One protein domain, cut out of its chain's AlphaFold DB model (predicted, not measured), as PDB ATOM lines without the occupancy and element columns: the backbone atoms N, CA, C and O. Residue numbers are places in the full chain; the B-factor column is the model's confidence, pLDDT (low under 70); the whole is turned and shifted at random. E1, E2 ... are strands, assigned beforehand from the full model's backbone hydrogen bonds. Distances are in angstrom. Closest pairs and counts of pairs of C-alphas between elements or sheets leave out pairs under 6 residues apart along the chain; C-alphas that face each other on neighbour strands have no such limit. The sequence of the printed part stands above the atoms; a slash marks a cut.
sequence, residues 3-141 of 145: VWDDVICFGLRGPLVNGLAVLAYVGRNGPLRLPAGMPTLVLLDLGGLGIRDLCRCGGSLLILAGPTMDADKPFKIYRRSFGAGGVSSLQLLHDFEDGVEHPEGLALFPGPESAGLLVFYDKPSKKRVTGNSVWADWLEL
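This is residues 3 to 141 of the 145 residues of an uncharacterized protein of Rhizobium grahamii CCGE 502 (UniProt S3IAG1). Three antiparallel sheets are stacked in layers, with the strongly twisted sheet E4 E5 E6 E7 in the middle, the sheet E8 E9 E10 over one of its faces, and the sheet E1 E2 E3 only partly face to face with it, near its edge strand E4. This is a stack of sheets, three sheets face to face in turn, and each is a meander, every strand the antiparallel neighbour of the one before. The printed part has 139 residues with no named helix and ten named strands, E1 to E10 along the chain; the class is all strand, though under half of the residues, 68, are in named strands. It is compact, with a radius of gyration of the C-alphas of 15.8 A and spans of 46 by 36 by 29 A.

Start at E1, residues 7 to 11, which makes a hairpin with E2, residues 21 to 27; look for N 8 and O 26, 2.8 A apart. E2 makes another hairpin with E3, residues 40 to 44, where N 23 and O 42 are 2.9 A apart. Next comes E4, residues 50 to 57, which bends by 59 degrees at residue 53. The closest C-alphas of E1 and E4 are those of Gly 11 and Ile 51, 4.8 A apart. E4 forms a hairpin with E5, residues 60 to 66, with N 55 and O 62 at 2.9 A. E5 pairs on with E6, residues 75 to 82, in a hairpin with N 63 and O 78 at 2.8 A. E6 and E7, residues 88 to 96, are a hairpin too, with N 79 and O 91 at 2.8 A. Then find E8, residues 103 to 110: its closest C-alpha to E4 is that of Gly 105, 5.8 A from that of Asp 53. E8 forms a hairpin with E9, residues 115 to 121, with N 107 and O 118 at 3.0 A, and E9 forms one with E10, residues 137 to 140, with N 117 and O 139 at 2.8 A. E4 and E9 are apart.

Find C-alpha 7 at (217.227, 182.034, 156.723), where E1 begins; it runs 13.0 A, E2 19.9 A and E3 13.1 A. At C-alpha 50, (201.565, 192.564, 164.547), E4 begins and spans 19.7 A. E5 measures 19.2 A, E6 22.8 A, E7 23.4 A, E8 19.6 A and E9 19.9 A. E10 spans 10.0 A and ends at C-alpha 140, (198.007, 170.574, 171.327).

The C-alphas farthest apart are those of Gly 85 and Gly 131, 50.5 A. The printed part has no cut. The links E2 to E3 and E9 to E10 are long. Mean pLDDT of the printed part is 87.2; look for values under 70 at residues 30 to 37, 84 to 87 and 98 to 100.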
ATOM      1  N   VAL A   3     214.471 180.595 163.157       88.06
ATOM      2  CA  VAL A   3     215.549 180.217 162.234       88.06
ATOM      3  C   VAL A   3     215.098 179.027 161.399       88.06
ATOM      4  O   VAL A   3     214.646 178.010 161.930       88.06
ATOM      5  N   TRP A   4     215.235 179.160 160.088       83.69
ATOM      6  CA  TRP A   4     214.918 178.140 159.108       83.69
ATOM      7  C   TRP A   4     216.111 177.934 158.183       83.69
ATOM      8  O   TRP A   4     216.314 178.684 157.235       83.69
ATOM      9  N   ASP A   5     216.899 176.904 158.478       83.69
ATOM     10  CA  ASP A   5     218.120 176.548 157.753       83.69
ATOM     11  C   ASP A   5     219.083 177.753 157.698       83.69
ATOM     12  O   ASP A   5     219.574 178.175 158.750       83.69
ATOM     13  N   ASP A   6     219.304 178.347 156.523       85.31
ATOM     14  CA  ASP A   6     220.133 179.547 156.337       85.31
ATOM     15  C   ASP A   6     219.323 180.839 156.190       85.31
ATOM     16  O   ASP A   6     219.798 181.829 155.637       85.31
ATOM     17  N   VAL A   7     218.094 180.856 156.701       86.12
ATOM     18  CA  VAL A   7     217.227 182.034 156.723       86.12
ATOM     19  C   VAL A   7     216.774 182.319 158.150       86.12
ATOM     20  O   VAL A   7     216.396 181.424 158.905       86.12
ATOM     21  N   ILE A   8     216.799 183.591 158.528       89.94
ATOM     22  CA  ILE A   8     216.234 184.092 159.774       89.94
ATOM     23  C   ILE A   8     214.952 184.851 159.443       89.94
ATOM     24  O   ILE A   8     214.942 185.760 158.610       89.94
ATOM     25  N   CYS A   9     213.872 184.467 160.113       92.00
ATOM     26  CA  CYS A   9     212.561 185.081 160.007       92.00
ATOM     27  C   CYS A   9     212.349 186.046 161.177       92.00
ATOM     28  O   CYS A   9     212.346 185.637 162.345       92.00
ATOM     29  N   PHE A  10     212.096 187.311 160.861       93.19
ATOM     30  CA  PHE A  10     211.752 188.356 161.816       93.19
ATOM     31  C   PHE A  10     210.292 188.750 161.648       93.19
ATOM     32  O   PHE A  10     209.877 189.221 160.593       93.19
ATOM     33  N   GLY A  11     209.519 188.570 162.710       94.69
ATOM     34  CA  GLY A  11     208.196 189.155 162.812       94.69
ATOM     35  C   GLY A  11     208.306 190.539 163.423       94.69
ATOM     36  O   GLY A  11     209.005 190.699 164.424       94.69
ATOM     37  N   LEU A  12     207.654 191.533 162.824       94.12
ATOM     38  CA  LEU A  12     207.615 192.877 163.388       94.12
ATOM     39  C   LEU A  12     206.323 193.074 164.192       94.12
ATOM     40  O   LEU A  12     205.226 192.870 163.668       94.12
ATOM     41  N   ARG A  13     206.456 193.525 165.452       91.25
ATOM     42  CA  ARG A  13     205.315 193.960 166.288       91.25
ATOM     43  C   ARG A  13     204.619 195.177 165.662       91.25
ATOM     44  O   ARG A  13     203.407 195.299 165.728       91.25
ATOM     45  N   GLY A  14     205.399 196.055 165.037       87.38
ATOM     46  CA  GLY A  14     204.984 197.209 164.245       87.38
ATOM     47  C   GLY A  14     206.207 197.779 163.508       87.38
ATOM     48  O   GLY A  14     207.334 197.473 163.910       87.38
ATOM     49  N   PRO A  15     206.032 198.577 162.440       87.88
ATOM     50  CA  PRO A  15     204.770 199.076 161.886       87.88
ATOM     51  C   PRO A  15     203.959 198.004 161.138       87.88
ATOM     52  O   PRO A  15     204.492 196.969 160.742       87.88
ATOM     53  N   LEU A  16     202.672 198.285 160.920       93.50
ATOM     54  CA  LEU A  16     201.847 197.580 159.933       93.50
ATOM     55  C   LEU A  16     201.872 198.353 158.614       93.50
ATOM     56  O   LEU A  16     201.917 199.583 158.620       93.50
ATOM     57  N   VAL A  17     201.775 197.647 157.490       94.50
ATOM     58  CA  VAL A  17     201.651 198.255 156.156       94.50
ATOM     59  C   VAL A  17     200.218 198.057 155.683       94.50
ATOM     60  O   VAL A  17     199.819 196.935 155.395       94.50
ATOM     61  N   ASN A  18     199.422 199.130 155.643       94.44
ATOM     62  CA  ASN A  18     197.985 199.072 155.331       94.44
ATOM     63  C   ASN A  18     197.213 198.034 156.176       94.44
ATOM     64  O   ASN A  18     196.357 197.320 155.666       94.44
ATOM     65  N   GLY A  19     197.545 197.922 157.465       94.12
ATOM     66  CA  GLY A  19     196.933 196.943 158.375       94.12
ATOM     67  C   GLY A  19     197.490 195.518 158.260       94.12
ATOM     68  O   GLY A  19     197.100 194.658 159.045       94.12
ATOM     69  N   LEU A  20     198.425 195.267 157.341       96.56
ATOM     70  CA  LEU A  20     199.088 193.974 157.189       96.56
ATOM     71  C   LEU A  20     200.348 193.897 158.053       96.56
ATOM     72  O   LEU A  20     201.140 194.844 158.130       96.56
ATOM     73  N   ALA A  21     200.547 192.739 158.672       96.88
ATOM     74  CA  ALA A  21     201.729 192.432 159.457       96.88
ATOM     75  C   ALA A  21     202.944 192.231 158.552       96.88
ATOM     76  O   ALA A  21     202.829 191.668 157.462       96.88
ATOM     77  N   VAL A  22     204.122 192.639 159.023       96.44
ATOM     78  CA  VAL A  22     205.370 192.524 158.262       96.44
ATOM     79  C   VAL A  22     206.191 191.347 158.780       96.44
ATOM     80  O   VAL A  22     206.647 191.343 159.925       96.44
ATOM     81  N   LEU A  23     206.406 190.361 157.910       94.81
ATOM     82  CA  LEU A  23     207.334 189.253 158.110       94.81
ATOM     83  C   LEU A  23     208.551 189.452 157.202       94.81
ATOM     84  O   LEU A  23     208.421 189.485 155.981       94.81
ATOM     85  N   ALA A  24     209.734 189.576 157.793       92.81
ATOM     86  CA  ALA A  24     210.985 189.761 157.073       92.81
ATOM     87  C   ALA A  24     211.819 188.478 157.076       92.81
ATOM     88  O   ALA A  24     212.027 187.859 158.119       92.81
ATOM     89  N   TYR A  25     212.343 188.114 155.911       90.81
ATOM     90  CA  TYR A  25     213.308 187.038 155.738       90.81
ATOM     91  C   TYR A  25     214.670 187.642 155.443       90.81
ATOM     92  O   TYR A  25     214.823 188.448 154.519       90.81
ATOM     93  N   VAL A  26     215.662 187.229 156.217       88.75
ATOM     94  CA  VAL A  26     217.053 187.620 156.024       88.75
ATOM     95  C   VAL A  26     217.855 186.345 155.848       88.75
ATOM     96  O   VAL A  26     217.773 185.451 156.688       88.75
ATOM     97  N   GLY A  27     218.610 186.235 154.753       85.75
ATOM     98  CA  GLY A  27     219.568 185.138 154.605       85.75
ATOM     99  C   GLY A  27     220.559 185.141 155.770       85.75
ATOM    100  O   GLY A  27     220.670 186.120 156.499       85.75
ATOM    101  N   ARG A  28     221.297 184.065 155.977       78.38
ATOM    102  CA  ARG A  28     222.302 183.973 157.031       78.38
ATOM    103  C   ARG A  28     223.653 183.683 156.397       78.38
ATOM    104  O   ARG A  28     223.752 182.836 155.518       78.38
ATOM    105  N   ASN A  29     224.697 184.380 156.840       71.69
ATOM    106  CA  ASN A  29     226.066 184.131 156.395       71.69
ATOM    107  C   ASN A  29     226.928 183.675 157.584       71.69
ATOM    108  O   ASN A  29     227.619 184.470 158.221       71.69
ATOM    109  N   GLY A  30     226.840 182.389 157.928       66.75
ATOM    110  CA  GLY A  30     227.476 181.824 159.123       66.75
ATOM    111  C   GLY A  30     226.679 182.057 160.419       66.75
ATOM    112  O   GLY A  30     225.583 182.606 160.394       66.75
ATOM    113  N   PRO A  31     227.194 181.639 161.585       62.84
ATOM    114  CA  PRO A  31     226.384 181.458 162.796       62.84
ATOM    115  C   PRO A  31     225.775 182.742 163.382       62.84
ATOM    116  O   PRO A  31     224.802 182.647 164.123       62.84
ATOM    117  N   LEU A  32     226.308 183.929 163.063       59.50
ATOM    118  CA  LEU A  32     225.870 185.183 163.693       59.50
ATOM    119  C   LEU A  32     225.950 186.429 162.795       59.50
ATOM    120  O   LEU A  32     225.985 187.547 163.306       59.50
ATOM    121  N   ARG A  33     226.027 186.277 161.466       62.25
ATOM    122  CA  ARG A  33     226.064 187.435 160.557       62.25
ATOM    123  C   ARG A  33     224.845 187.446 159.654       62.25
ATOM    124  O   ARG A  33     224.617 186.513 158.880       62.25
ATOM    125  N   LEU A  34     224.095 188.539 159.736       65.38
ATOM    126  CA  LEU A  34     223.150 188.902 158.694       65.38
ATOM    127  C   LEU A  34     223.978 189.344 157.471       65.38
ATOM    128  O   LEU A  34     224.913 190.134 157.629       65.38
ATOM    129  N   PRO A  35     223.720 188.816 156.266       64.94
ATOM    130  CA  PRO A  35     224.330 189.301 155.047       64.94
ATOM    131  C   PRO A  35     223.976 190.777 154.861       64.94
ATOM    132  O   PRO A  35     222.886 191.228 155.215       64.94
ATOM    133  N   ALA A  36     224.905 191.523 154.269       59.19
ATOM    134  CA  ALA A  36     224.637 192.862 153.773       59.19
ATOM    135  C   ALA A  36     223.710 192.741 152.550       59.19
ATOM    136  O   ALA A  36     224.167 192.544 151.428       59.19
ATOM    137  N   GLY A  37     222.399 192.769 152.775       69.88
ATOM    138  CA  GLY A  37     221.382 192.663 151.733       69.88
ATOM    139  C   GLY A  37     220.022 193.117 152.252       69.88
ATOM    140  O   GLY A  37     219.782 193.123 153.459       69.88
ATOM    141  N   MET A  38     219.135 193.529 151.345       78.62
ATOM    142  CA  MET A  38     217.783 193.927 151.736       78.62
ATOM    143  C   MET A  38     216.967 192.700 152.175       78.62
ATOM    144  O   MET A  38     217.026 191.667 151.502       78.62
ATOM    145  N   PRO A  39     216.200 192.793 153.276       88.38
ATOM    146  CA  PRO A  39     215.301 191.721 153.680       88.38
ATOM    147  C   PRO A  39     214.224 191.494 152.614       88.38
ATOM    148  O   PRO A  39     213.717 192.443 152.013       88.38
ATOM    149  N   THR A  40     213.819 190.239 152.428       90.75
ATOM    150  CA  THR A  40     212.594 189.936 151.678       90.75
ATOM    151  C   THR A  40     211.408 190.140 152.611       90.75
ATOM    152  O   THR A  40     211.329 189.485 153.651       90.75
ATOM    153  N   LEU A  41     210.495 191.045 152.262       92.00
ATOM    154  CA  LEU A  41     209.309 191.336 153.063       92.00
ATOM    155  C   LEU A  41     208.092 190.589 152.521       92.00
ATOM    156  O   LEU A  41     207.819 190.607 151.323       92.00
ATOM    157  N   VAL A  42     207.341 189.967 153.424       92.31
ATOM    158  CA  VAL A  42     206.039 189.362 153.157       92.31
ATOM    159  C   VAL A  42     205.018 190.037 154.057       92.31
ATOM    160  O   VAL A  42     205.222 190.145 155.267       92.31
ATOM    161  N   LEU A  43     203.920 190.485 153.456       94.81
ATOM    162  CA  LEU A  43     202.794 191.058 154.178       94.81
ATOM    163  C   LEU A  43     201.775 189.960 154.477       94.81
ATOM    164  O   LEU A  43     201.420 189.186 153.588       94.81
ATOM    165  N   LEU A  44     201.333 189.878 155.729       95.12
ATOM    166  CA  LEU A  44     200.355 188.896 156.186       95.12
ATOM    167  C   LEU A  44     199.111 189.608 156.701       95.12
ATOM    168  O   LEU A  44     199.209 190.530 157.510       95.12
ATOM    169  N   ASP A  45     197.941 189.149 156.267       95.31
ATOM    170  CA  ASP A  45     196.684 189.582 156.865       95.31
ATOM    171  C   ASP A  45     196.453 188.816 158.172       95.31
ATOM    172  O   ASP A  45     196.054 187.652 158.175       95.31
ATOM    173  N   LEU A  46     196.774 189.477 159.283       96.12
ATOM    174  CA  LEU A  46     196.512 189.001 160.641       96.12
ATOM    175  C   LEU A  46     195.367 189.795 161.292       96.12
ATOM    176  O   LEU A  46     195.286 189.854 162.517       96.12
ATOM    177  N   GLY A  47     194.519 190.461 160.497       94.25
ATOM    178  CA  GLY A  47     193.416 191.278 161.005       94.25
ATOM    179  C   GLY A  47     193.869 192.530 161.762       94.25
ATOM    180  O   GLY A  47     193.285 192.868 162.788       94.25
ATOM    181  N   GLY A  48     194.927 193.203 161.296       94.44
ATOM    182  CA  GLY A  48     195.472 194.393 161.964       94.44
ATOM    183  C   GLY A  48     196.389 194.099 163.156       94.44
ATOM    184  O   GLY A  48     196.706 195.010 163.920       94.44
ATOM    185  N   LEU A  49     196.817 192.846 163.331       95.75
ATOM    186  CA  LEU A  49     197.744 192.432 164.384       95.75
ATOM    187  C   LEU A  49     199.192 192.396 163.885       95.75
ATOM    188  O   LEU A  49     199.459 192.047 162.738       95.75
ATOM    189  N   GLY A  50     200.131 192.734 164.765       96.06
ATOM    190  CA  GLY A  50     201.565 192.564 164.547       96.06
ATOM    191  C   GLY A  50     202.047 191.174 164.960       96.06
ATOM    192  O   GLY A  50     201.332 190.424 165.624       96.06
ATOM    193  N   ILE A  51     203.282 190.831 164.595       96.94
ATOM    194  CA  ILE A  51     203.897 189.550 164.968       96.94
ATOM    195  C   ILE A  51     204.693 189.736 166.264       96.94
ATOM    196  O   ILE A  51     205.670 190.486 166.290       96.94
ATOM    197  N   ARG A  52     204.274 189.050 167.332       95.44
ATOM    198  CA  ARG A  52     204.921 189.051 168.655       95.44
ATOM    199  C   ARG A  52     206.018 187.996 168.744       95.44
ATOM    200  O   ARG A  52     207.122 188.300 169.179       95.44
ATOM    201  N   ASP A  53     205.745 186.795 168.241       96.44
ATOM    202  CA  ASP A  53     206.735 185.726 168.188       96.44
ATOM    203  C   ASP A  53     206.540 184.795 166.984       96.44
ATOM    204  O   ASP A  53     205.484 184.757 166.348       96.44
ATOM    205  N   LEU A  54     207.601 184.062 166.652       96.50
ATOM    206  CA  LEU A  54     207.670 183.106 165.558       96.50
ATOM    207  C   LEU A  54     208.313 181.818 166.054       96.50
ATOM    208  O   LEU A  54     209.411 181.859 166.600       96.50
ATOM    209  N   CYS A  55     207.700 180.679 165.749       94.81
ATOM    210  CA  CYS A  55     208.234 179.368 166.102       94.81
ATOM    211  C   CYS A  55     208.207 178.434 164.882       94.81
ATOM    212  O   CYS A  55     207.170 178.262 164.238       94.81
ATOM    213  N   ARG A  56     209.355 177.847 164.513       91.88
ATOM    214  CA  ARG A  56     209.434 176.880 163.402       91.88
ATOM    215  C   ARG A  56     208.825 175.556 163.852       91.88
ATOM    216  O   ARG A  56     209.246 175.006 164.862       91.88
ATOM    217  N   CYS A  57     207.899 175.014 163.065       89.44
ATOM    218  CA  CYS A  57     207.272 173.719 163.306       89.44
ATOM    219  C   CYS A  57     207.291 172.883 162.025       89.44
ATOM    220  O   CYS A  57     206.416 173.015 161.170       89.44
ATOM    221  N   GLY A  58     208.312 172.031 161.883       87.56
ATOM    222  CA  GLY A  58     208.522 171.240 160.669       87.56
ATOM    223  C   GLY A  58     208.635 172.128 159.425       87.56
ATOM    224  O   GLY A  58     209.509 172.996 159.356       87.56
ATOM    225  N   GLY A  59     207.735 171.902 158.463       87.31
ATOM    226  CA  GLY A  59     207.581 172.681 157.228       87.31
ATOM    227  C   GLY A  59     206.622 173.873 157.336       87.31
ATOM    228  O   GLY A  59     206.179 174.389 156.311       87.31
ATOM    229  N   SER A  60     206.299 174.324 158.550       91.06
ATOM    230  CA  SER A  60     205.422 175.469 158.803       91.06
ATOM    231  C   SER A  60     206.055 176.456 159.786       91.06
ATOM    232  O   SER A  60     206.957 176.130 160.561       91.06
ATOM    233  N   LEU A  61     205.544 177.685 159.775       93.25
ATOM    234  CA  LEU A  61     205.876 178.733 160.732       93.25
ATOM    235  C   LEU A  61     204.650 179.020 161.599       93.25
ATOM    236  O   LEU A  61     203.590 179.370 161.079       93.25
ATOM    237  N   LEU A  62     204.785 178.863 162.911       95.56
ATOM    238  CA  LEU A  62     203.788 179.301 163.880       95.56
ATOM    239  C   LEU A  62     204.022 180.777 164.191       95.56
ATOM    240  O   LEU A  62     205.166 181.206 164.352       95.56
ATOM    241  N   ILE A  63     202.940 181.543 164.246       97.19
ATOM    242  CA  ILE A  63     202.957 182.995 164.393       97.19
ATOM    243  C   ILE A  63     202.074 183.350 165.578       97.19
ATOM    244  O   ILE A  63     200.871 183.103 165.533       97.19
ATOM    245  N   LEU A  64     202.662 183.960 166.604       97.19
ATOM    246  CA  LEU A  64     201.903 184.636 167.647       97.19
ATOM    247  C   LEU A  64     201.617 186.062 167.182       97.19
ATOM    248  O   LEU A  64     202.532 186.874 167.037       97.19
ATOM    249  N   ALA A  65     200.350 186.346 166.917       96.69
ATOM    250  CA  ALA A  65     199.856 187.652 166.528       96.69
ATOM    251  C   ALA A  65     199.267 188.370 167.744       96.69
ATOM    252  O   ALA A  65     198.582 187.756 168.559       96.69
ATOM    253  N   GLY A  66     199.509 189.671 167.849       94.88
ATOM    254  CA  GLY A  66     198.965 190.503 168.917       94.88
ATOM    255  C   GLY A  66     198.932 191.977 168.526       94.88
ATOM    256  O   GLY A  66     199.364 192.332 167.426       94.88
ATOM    257  N   PRO A  67     198.425 192.861 169.397       92.62
ATOM    258  CA  PRO A  67     198.335 194.287 169.096       92.62
ATOM    259  C   PRO A  67     199.710 194.893 168.802       92.62
ATOM    260  O   PRO A  67     200.726 194.371 169.231       92.62
ATOM    261  N   THR A  68     199.794 195.999 168.069       86.69
ATOM    262  CA  THR A  68     201.104 196.618 167.768       86.69
ATOM    263  C   THR A  68     201.670 197.387 168.963       86.69
ATOM    264  O   THR A  68     202.884 197.448 169.156       86.69
ATOM    265  N   MET A  69     200.776 197.928 169.789       83.62
ATOM    266  CA  MET A  69     201.052 198.670 171.018       83.62
ATOM    267  C   MET A  69     200.713 197.821 172.253       83.62
ATOM    268  O   MET A  69     200.348 196.649 172.126       83.62
ATOM    269  N   ASP A  70     200.815 198.416 173.440       73.06
ATOM    270  CA  ASP A  70     200.443 197.809 174.724       73.06
ATOM    271  C   ASP A  70     198.917 197.794 174.918       73.06
ATOM    272  O   ASP A  70     198.381 198.356 175.869       73.06
ATOM    273  N   ALA A  71     198.199 197.197 173.968       73.44
ATOM    274  CA  ALA A  71     196.787 196.882 174.127       73.44
ATOM    275  C   ALA A  71     196.625 195.424 174.573       73.44
ATOM    276  O   ALA A  71     197.425 194.560 174.212       73.44
ATOM    277  N   ASP A  72     195.556 195.157 175.321       71.69
ATOM    278  CA  ASP A  72     195.329 193.850 175.945       71.69
ATOM    279  C   ASP A  72     194.784 192.782 174.987       71.69
ATOM    280  O   ASP A  72     194.767 191.604 175.326       71.69
ATOM    281  N   LYS A  73     194.298 193.158 173.795       74.38
ATOM    282  CA  LYS A  73     193.611 192.225 172.887       74.38
ATOM    283  C   LYS A  73     193.514 192.723 171.443       74.38
ATOM    284  O   LYS A  73     193.565 193.937 171.222       74.38
ATOM    285  N   PRO A  74     193.234 191.821 170.483       90.06
ATOM    286  CA  PRO A  74     193.247 190.354 170.604       90.06
ATOM    287  C   PRO A  74     194.640 189.752 170.373       90.06
ATOM    288  O   PRO A  74     195.462 190.340 169.671       90.06
ATOM    289  N   PHE A  75     194.873 188.554 170.917       93.81
ATOM    290  CA  PHE A  75     196.034 187.718 170.596       93.81
ATOM    291  C   PHE A  75     195.577 186.439 169.901       93.81
ATOM    292  O   PHE A  75     194.537 185.880 170.242       93.81
ATOM    293  N   LYS A  76     196.351 185.962 168.925       95.56
ATOM    294  CA  LYS A  76     196.000 184.793 168.108       95.56
ATOM    295  C   LYS A  76     197.244 183.998 167.736       95.56
ATOM    296  O   LYS A  76     198.303 184.580 167.524       95.56
ATOM    297  N   ILE A  77     197.117 182.681 167.591       96.62
ATOM    298  CA  ILE A  77     198.173 181.833 167.021       96.62
ATOM    299  C   ILE A  77     197.742 181.374 165.639       96.62
ATOM    300  O   ILE A  77     196.692 180.755 165.479       96.62
ATOM    301  N   TYR A  78     198.593 181.623 164.651       96.38
ATOM    302  CA  TYR A  78     198.413 181.158 163.284       96.38
ATOM    303  C   TYR A  78     199.476 180.133 162.898       96.38
ATOM    304  O   TYR A  78     200.625 180.209 163.329       96.38
ATOM    305  N   ARG A  79     199.112 179.213 162.006       94.50
ATOM    306  CA  ARG A  79     200.036 178.372 161.250       94.50
ATOM    307  C   ARG A  79     200.124 178.895 159.830       94.50
ATOM    308  O   ARG A  79     199.129 178.912 159.108       94.50
ATOM    309  N   ARG A  80     201.330 179.269 159.418       93.19
ATOM    310  CA  ARG A  80     201.658 179.538 158.024       93.19
ATOM    311  C   ARG A  80     202.363 178.327 157.430       93.19
ATOM    312  O   ARG A  80     203.483 178.012 157.831       93.19
ATOM    313  N   SER A  81     201.719 177.659 156.483       90.00
ATOM    314  CA  SER A  81     202.301 176.521 155.765       90.00
ATOM    315  C   SER A  81     202.793 176.954 154.392       90.00
ATOM    316  O   SER A  81     202.235 177.865 153.782       90.00
ATOM    317  N   PHE A  82     203.845 176.303 153.909       83.88
ATOM    318  CA  PHE A  82     204.428 176.572 152.599       83.88
ATOM    319  C   PHE A  82     203.988 175.467 151.634       83.88
ATOM    320  O   PHE A  82     204.290 174.298 151.858       83.88
ATOM    321  N   GLY A  83     203.234 175.821 150.591       70.00
ATOM    322  CA  GLY A  83     202.825 174.881 149.550       70.00
ATOM    323  C   GLY A  83     203.872 174.732 148.443       70.00
ATOM    324  O   GLY A  83     204.684 175.632 148.203       70.00
ATOM    325  N   ALA A  84     203.813 173.614 147.717       58.69
ATOM    326  CA  ALA A  84     204.528 173.468 146.453       58.69
ATOM    327  C   ALA A  84     204.022 174.539 145.467       58.69
ATOM    328  O   ALA A  84     202.838 174.573 145.141       58.69
ATOM    329  N   GLY A  85     204.901 175.450 145.037       58.81
ATOM    330  CA  GLY A  85     204.547 176.570 144.151       58.81
ATOM    331  C   GLY A  85     204.422 177.941 144.829       58.81
ATOM    332  O   GLY A  85     204.053 178.906 144.170       58.81
ATOM    333  N   GLY A  86     204.751 178.063 146.120       60.72
ATOM    334  CA  GLY A  86     204.919 179.366 146.784       60.72
ATOM    335  C   GLY A  86     203.646 179.991 147.361       60.72
ATOM    336  O   GLY A  86     203.737 180.999 148.062       60.72
ATOM    337  N   VAL A  87     202.472 179.384 147.155       57.09
ATOM    338  CA  VAL A  87     201.254 179.791 147.868       57.09
ATOM    339  C   VAL A  87     201.364 179.342 149.323       57.09
ATOM    340  O   VAL A  87     201.497 178.153 149.614       57.09
ATOM    341  N   SER A  88     201.327 180.305 150.243       78.00
ATOM    342  CA  SER A  88     201.282 180.035 151.678       78.00
ATOM    343  C   SER A  88     199.853 180.103 152.191       78.00
ATOM    344  O   SER A  88     199.212 181.141 152.029       78.00
ATOM    345  N   SER A  89     199.371 179.046 152.842       88.19
ATOM    346  CA  SER A  89     198.121 179.110 153.600       88.19
ATOM    347  C   SER A  89     198.379 179.705 154.980       88.19
ATOM    348  O   SER A  89     199.469 179.557 155.541       88.19
ATOM    349  N   LEU A  90     197.371 180.383 155.523       93.38
ATOM    350  CA  LEU A  90     197.380 180.896 156.884       93.38
ATOM    351  C   LEU A  90     196.147 180.355 157.611       93.38
ATOM    352  O   LEU A  90     195.017 180.647 157.230       93.38
ATOM    353  N   GLN A  91     196.373 179.536 158.630       94.38
ATOM    354  CA  GLN A  91     195.330 178.882 159.417       94.38
ATOM    355  C   GLN A  91     195.346 179.437 160.840       94.38
ATOM    356  O   GLN A  91     196.397 179.444 161.475       94.38
ATOM    357  N   LEU A  92     194.196 179.861 161.362       95.19
ATOM    358  CA  LEU A  92     194.051 180.176 162.784       95.19
ATOM    359  C   LEU A  92     194.069 178.868 163.589       95.19
ATOM    360  O   LEU A  92     193.277 177.969 163.315       95.19
ATOM    361  N   LEU A  93     194.983 178.756 164.551       94.44
ATOM    362  CA  LEU A  93     195.079 177.609 165.459       94.44
ATOM    363  C   LEU A  93     194.448 177.890 166.821       94.44
ATOM    364  O   LEU A  93     193.887 176.984 167.425       94.44
ATOM    365  N   HIS A  94     194.578 179.120 167.318       94.00
ATOM    366  CA  HIS A  94     194.086 179.495 168.638       94.00
ATOM    367  C   HIS A  94     193.747 180.986 168.691       94.00
ATOM    368  O   HIS A  94     194.467 181.801 168.110       94.00
ATOM    369  N   ASP A  95     192.677 181.327 169.402       93.19
ATOM    370  CA  ASP A  95     192.250 182.697 169.690       93.19
ATOM    371  C   ASP A  95     192.190 182.862 171.211       93.19
ATOM    372  O   ASP A  95     191.525 182.080 171.888       93.19
ATOM    373  N   PHE A  96     192.930 183.829 171.753       88.81
ATOM    374  CA  PHE A  96     192.950 184.081 173.192       88.81
ATOM    375  C   PHE A  96     191.777 185.008 173.531       88.81
ATOM    376  O   PHE A  96     191.884 186.232 173.431       88.81
ATOM    377  N   GLU A  97     190.640 184.414 173.894       72.75
ATOM    378  CA  GLU A  97     189.391 185.142 174.169       72.75
ATOM    379  C   GLU A  97     189.448 185.962 175.478       72.75
ATOM    380  O   GLU A  97     188.794 187.004 175.593       72.75
ATOM    381  N   ASP A  98     190.281 185.550 176.441       65.38
ATOM    382  CA  ASP A  98     190.371 186.152 177.775       65.38
ATOM    383  C   ASP A  98     191.435 187.262 177.848       65.38
ATOM    384  O   ASP A  98     192.637 187.023 177.981       65.38
ATOM    385  N   GLY A  99     190.966 188.512 177.798       63.28
ATOM    386  CA  GLY A  99     191.768 189.745 177.722       63.28
ATOM    387  C   GLY A  99     192.524 190.160 178.989       63.28
ATOM    388  O   GLY A  99     192.511 191.338 179.337       63.28
ATOM    389  N   VAL A 100     193.148 189.217 179.694       66.94
ATOM    390  CA  VAL A 100     194.040 189.500 180.837       66.94
ATOM    391  C   VAL A 100     195.461 189.008 180.586       66.94
ATOM    392  O   VAL A 100     196.404 189.583 181.120       66.94
ATOM    393  N   GLU A 101     195.621 187.943 179.809       82.12
ATOM    394  CA  GLU A 101     196.921 187.319 179.598       82.12
ATOM    395  C   GLU A 101     197.559 187.840 178.304       82.12
ATOM    396  O   GLU A 101     196.921 187.867 177.252       82.12
ATOM    397  N   HIS A 102     198.835 188.225 178.376       89.12
ATOM    398  CA  HIS A 102     199.606 188.750 177.243       89.12
ATOM    399  C   HIS A 102     200.608 187.697 176.773       89.12
ATOM    400  O   HIS A 102     201.743 187.690 177.264       89.12
ATOM    401  N   PRO A 103     200.216 186.765 175.884       92.69
ATOM    402  CA  PRO A 103     201.158 185.801 175.343       92.69
ATOM    403  C   PRO A 103     202.237 186.544 174.548       92.69
ATOM    404  O   PRO A 103     201.933 187.411 173.728       92.69
ATOM    405  N   GLU A 104     203.498 186.181 174.769       92.56
ATOM    406  CA  GLU A 104     204.659 186.844 174.155       92.56
ATOM    407  C   GLU A 104     205.721 185.848 173.661       92.56
ATOM    408  O   GLU A 104     206.617 186.234 172.915       92.56
ATOM    409  N   GLY A 105     205.620 184.561 174.014       93.94
ATOM    410  CA  GLY A 105     206.590 183.552 173.586       93.94
ATOM    411  C   GLY A 105     205.959 182.212 173.245       93.94
ATOM    412  O   GLY A 105     205.023 181.768 173.913       93.94
ATOM    413  N   LEU A 106     206.507 181.553 172.228       95.69
ATOM    414  CA  LEU A 106     206.122 180.223 171.776       95.69
ATOM    415  C   LEU A 106     207.324 179.273 171.795       95.69
ATOM    416  O   LEU A 106     208.394 179.600 171.285       95.69
ATOM    417  N   ALA A 107     207.137 178.048 172.285       94.56
ATOM    418  CA  ALA A 107     208.139 176.991 172.141       94.56
ATOM    419  C   ALA A 107     207.490 175.643 171.838       94.56
ATOM    420  O   ALA A 107     206.485 175.282 172.444       94.56
ATOM    421  N   LEU A 108     208.078 174.874 170.921       93.62
ATOM    422  CA  LEU A 108     207.671 173.483 170.749       93.62
ATOM    423  C   LEU A 108     208.056 172.677 171.984       93.62
ATOM    424  O   LEU A 108     209.176 172.791 172.484       93.62
ATOM    425  N   PHE A 109     207.139 171.831 172.437       92.31
ATOM    426  CA  PHE A 109     207.362 170.967 173.583       92.31
ATOM    427  C   PHE A 109     206.764 169.579 173.337       92.31
ATOM    428  O   PHE A 109     205.621 169.495 172.875       92.31
ATOM    429  N   PRO A 110     207.497 168.486 173.627       86.44
ATOM    430  CA  PRO A 110     206.963 167.137 173.485       86.44
ATOM    431  C   PRO A 110     205.695 166.955 174.326       86.44
ATOM    432  O   PRO A 110     205.687 167.272 175.513       86.44
ATOM    433  N   GLY A 111     204.629 166.449 173.715       81.94
ATOM    434  CA  GLY A 111     203.452 165.953 174.422       81.94
ATOM    435  C   GLY A 111     203.440 164.423 174.495       81.94
ATOM    436  O   GLY A 111     204.361 163.774 173.993       81.94
ATOM    437  N   PRO A 112     202.395 163.836 175.107       76.62
ATOM    438  CA  PRO A 112     202.278 162.387 175.271       76.62
ATOM    439  C   PRO A 112     202.209 161.619 173.942       76.62
ATOM    440  O   PRO A 112     202.847 160.580 173.808       76.62
ATOM    441  N   GLU A 113     201.463 162.145 172.963       79.06
ATOM    442  CA  GLU A 113     201.255 161.499 171.654       79.06
ATOM    443  C   GLU A 113     201.780 162.329 170.471       79.06
ATOM    444  O   GLU A 113     202.107 161.785 169.416       79.06
ATOM    445  N   SER A 114     201.895 163.649 170.632       79.25
ATOM    446  CA  SER A 114     202.347 164.574 169.593       79.25
ATOM    447  C   SER A 114     203.088 165.768 170.205       79.25
ATOM    448  O   SER A 114     202.994 166.033 171.403       79.25
ATOM    449  N   ALA A 115     203.871 166.489 169.398       84.19
ATOM    450  CA  ALA A 115     204.460 167.749 169.843       84.19
ATOM    451  C   ALA A 115     203.360 168.808 170.013       84.19
ATOM    452  O   ALA A 115     202.537 169.001 169.120       84.19
ATOM    453  N   GLY A 116     203.386 169.521 171.134       91.38
ATOM    454  CA  GLY A 116     202.535 170.678 171.381       91.38
ATOM    455  C   GLY A 116     203.326 171.977 171.435       91.38
ATOM    456  O   GLY A 116     204.522 172.034 171.127       91.38
ATOM    457  N   LEU A 117     202.630 173.032 171.831       94.50
ATOM    458  CA  LEU A 117     203.137 174.390 171.884       94.50
ATOM    459  C   LEU A 117     203.008 174.927 173.305       94.50
ATOM    460  O   LEU A 117     201.898 175.101 173.803       94.50
ATOM    461  N   LEU A 118     204.140 175.213 173.942       95.44
ATOM    462  CA  LEU A 118     204.163 176.025 175.147       95.44
ATOM    463  C   LEU A 118     203.943 177.490 174.787       95.44
ATOM    464  O   LEU A 118     204.575 178.009 173.863       95.44
ATOM    465  N   VAL A 119     203.075 178.139 175.557       95.25
ATOM    466  CA  VAL A 119     202.770 179.564 175.464       95.25
ATOM    467  C   VAL A 119     203.233 180.252 176.742       95.25
ATOM    468  O   VAL A 119     202.813 179.902 177.847       95.25
ATOM    469  N   PHE A 120     204.102 181.245 176.576       94.25
ATOM    470  CA  PHE A 120     204.636 182.079 177.647       94.25
ATOM    471  C   PHE A 120     204.025 183.474 177.601       94.25
ATOM    472  O   PHE A 120     203.677 183.971 176.528       94.25
ATOM    473  N   TYR A 121     203.957 184.119 178.762       92.44
ATOM    474  CA  TYR A 121     203.273 185.394 178.957       92.44
ATOM    475  C   TYR A 121     204.253 186.454 179.456       92.44
ATOM    476  O   TYR A 121     205.067 186.162 180.330       92.44
ATOM    477  N   ASP A 122     204.155 187.677 178.930       89.19
ATOM    478  CA  ASP A 122     204.975 188.819 179.374       89.19
ATOM    479  C   ASP A 122     204.619 189.231 180.812       89.19
ATOM    480  O   ASP A 122     205.481 189.422 181.670       89.19
ATOM    481  N   LYS A 123     203.313 189.300 181.100       84.81
ATOM    482  CA  LYS A 123     202.754 189.658 182.409       84.81
ATOM    483  C   LYS A 123     201.816 188.552 182.891       84.81
ATOM    484  O   LYS A 123     200.600 188.739 182.855       84.81
ATOM    485  N   PRO A 124     202.353 187.395 183.318       85.38
ATOM    486  CA  PRO A 124     201.518 186.292 183.775       85.38
ATOM    487  C   PRO A 124     200.649 186.756 184.946       85.38
ATOM    488  O   PRO A 124     201.143 187.393 185.885       85.38
ATOM    489  N   SER A 125     199.354 186.432 184.922       86.94
ATOM    490  CA  SER A 125     198.493 186.755 186.061       86.94
ATOM    491  C   SER A 125     198.994 186.083 187.345       86.94
ATOM    492  O   SER A 125     199.650 185.039 187.323       86.94
ATOM    493  N   LYS A 126     198.636 186.634 188.514       88.44
ATOM    494  CA  LYS A 126     199.040 186.072 189.822       88.44
ATOM    495  C   LYS A 126     198.679 184.589 189.988       88.44
ATOM    496  O   LYS A 126     199.336 183.896 190.752       88.44
ATOM    497  N   LYS A 127     197.657 184.103 189.274       89.81
ATOM    498  CA  LYS A 127     197.233 182.693 189.288       89.81
ATOM    499  C   LYS A 127     198.269 181.759 188.653       89.81
ATOM    500  O   LYS A 127     198.312 180.587 189.004       89.81
ATOM    501  N   ARG A 128     199.108 182.274 187.748       89.44
ATOM    502  CA  ARG A 128     200.179 181.538 187.065       89.44
ATOM    503  C   ARG A 128     201.498 181.544 187.830       89.44
ATOM    504  O   ARG A 128     202.431 180.889 187.390       89.44
ATOM    505  N   VAL A 129     201.617 182.257 188.948       92.81
ATOM    506  CA  VAL A 129     202.882 182.366 189.689       92.81
ATOM    507  C   VAL A 129     202.816 181.529 190.962       92.81
ATOM    508  O   VAL A 129     201.892 181.658 191.761       92.81
ATOM    509  N   THR A 130     203.802 180.659 191.173       95.62
ATOM    510  CA  THR A 130     203.940 179.846 192.391       95.62
ATOM    511  C   THR A 130     205.382 179.928 192.883       95.62
ATOM    512  O   THR A 130     206.272 179.284 192.334       95.62
ATOM    513  N   GLY A 131     205.630 180.747 193.911       93.62
ATOM    514  CA  GLY A 131     206.988 181.020 194.391       93.62
ATOM    515  C   GLY A 131     207.858 181.629 193.288       93.62
ATOM    516  O   GLY A 131     207.551 182.705 192.784       93.62
ATOM    517  N   ASN A 132     208.912 180.912 192.895       92.88
ATOM    518  CA  ASN A 132     209.845 181.307 191.832       92.88
ATOM    519  C   ASN A 132     209.529 180.641 190.479       92.88
ATOM    520  O   ASN A 132     210.371 180.635 189.582       92.88
ATOM    521  N   SER A 133     208.345 180.046 190.337       93.69
ATOM    522  CA  SER A 133     207.913 179.342 189.130       93.69
ATOM    523  C   SER A 133     206.717 180.034 188.480       93.69
ATOM    524  O   SER A 133     205.881 180.629 189.165       93.69
ATOM    525  N   VAL A 134     206.635 179.927 187.152       92.50
ATOM    526  CA  VAL A 134     205.528 180.446 186.339       92.50
ATOM    527  C   VAL A 134     204.928 179.305 185.521       92.50
ATOM    528  O   VAL A 134     205.659 178.518 184.922       92.50
ATOM    529  N   TRP A 135     203.602 179.225 185.497       93.06
ATOM    530  CA  TRP A 135     202.832 178.286 184.690       93.06
ATOM    531  C   TRP A 135     202.662 178.812 183.261       93.06
ATOM    532  O   TRP A 135     202.100 179.890 183.046       93.06
ATOM    533  N   ALA A 136     203.128 178.022 182.298       93.19
ATOM    534  CA  ALA A 136     202.872 178.198 180.871       93.19
ATOM    535  C   ALA A 136     201.698 177.308 180.441       93.19
ATOM    536  O   ALA A 136     201.495 176.237 181.019       93.19
ATOM    537  N   ASP A 137     200.963 177.731 179.415       92.69
ATOM    538  CA  ASP A 137     199.935 176.879 178.815       92.69
ATOM    539  C   ASP A 137     200.579 175.946 177.792       92.69
ATOM    540  O   ASP A 137     201.522 176.329 177.100       92.69
ATOM    541  N   TRP A 138     200.064 174.722 177.693       93.56
ATOM    542  CA  TRP A 138     200.431 173.774 176.647       93.56
ATOM    543  C   TRP A 138     199.229 173.566 175.732       93.56
ATOM    544  O   TRP A 138     198.167 173.136 176.180       93.56
ATOM    545  N   LEU A 139     199.400 173.890 174.455       92.06
ATOM    546  CA  LEU A 139     198.384 173.727 173.423       92.06
ATOM    547  C   LEU A 139     198.762 172.557 172.520       92.06
ATOM    548  O   LEU A 139     199.871 172.511 171.976       92.06
ATOM    549  N   GLU A 140     197.832 171.631 172.316       90.44
ATOM    550  CA  GLU A 140     198.007 170.574 171.327       90.44
ATOM    551  C   GLU A 140     198.016 171.173 169.913       90.44
ATOM    552  O   GLU A 140     197.180 172.011 169.560       90.44
ATOM    553  N   LEU A 141     198.977 170.757 169.086       87.62
ATOM    554  CA  LEU A 141     199.039 171.187 167.695       87.62
ATOM    555  C   LEU A 141     198.240 170.211 166.825       87.62
ATOM    556  O   LEU A 141     198.553 169.023 166.816       87.62
TER     557      LEU A 141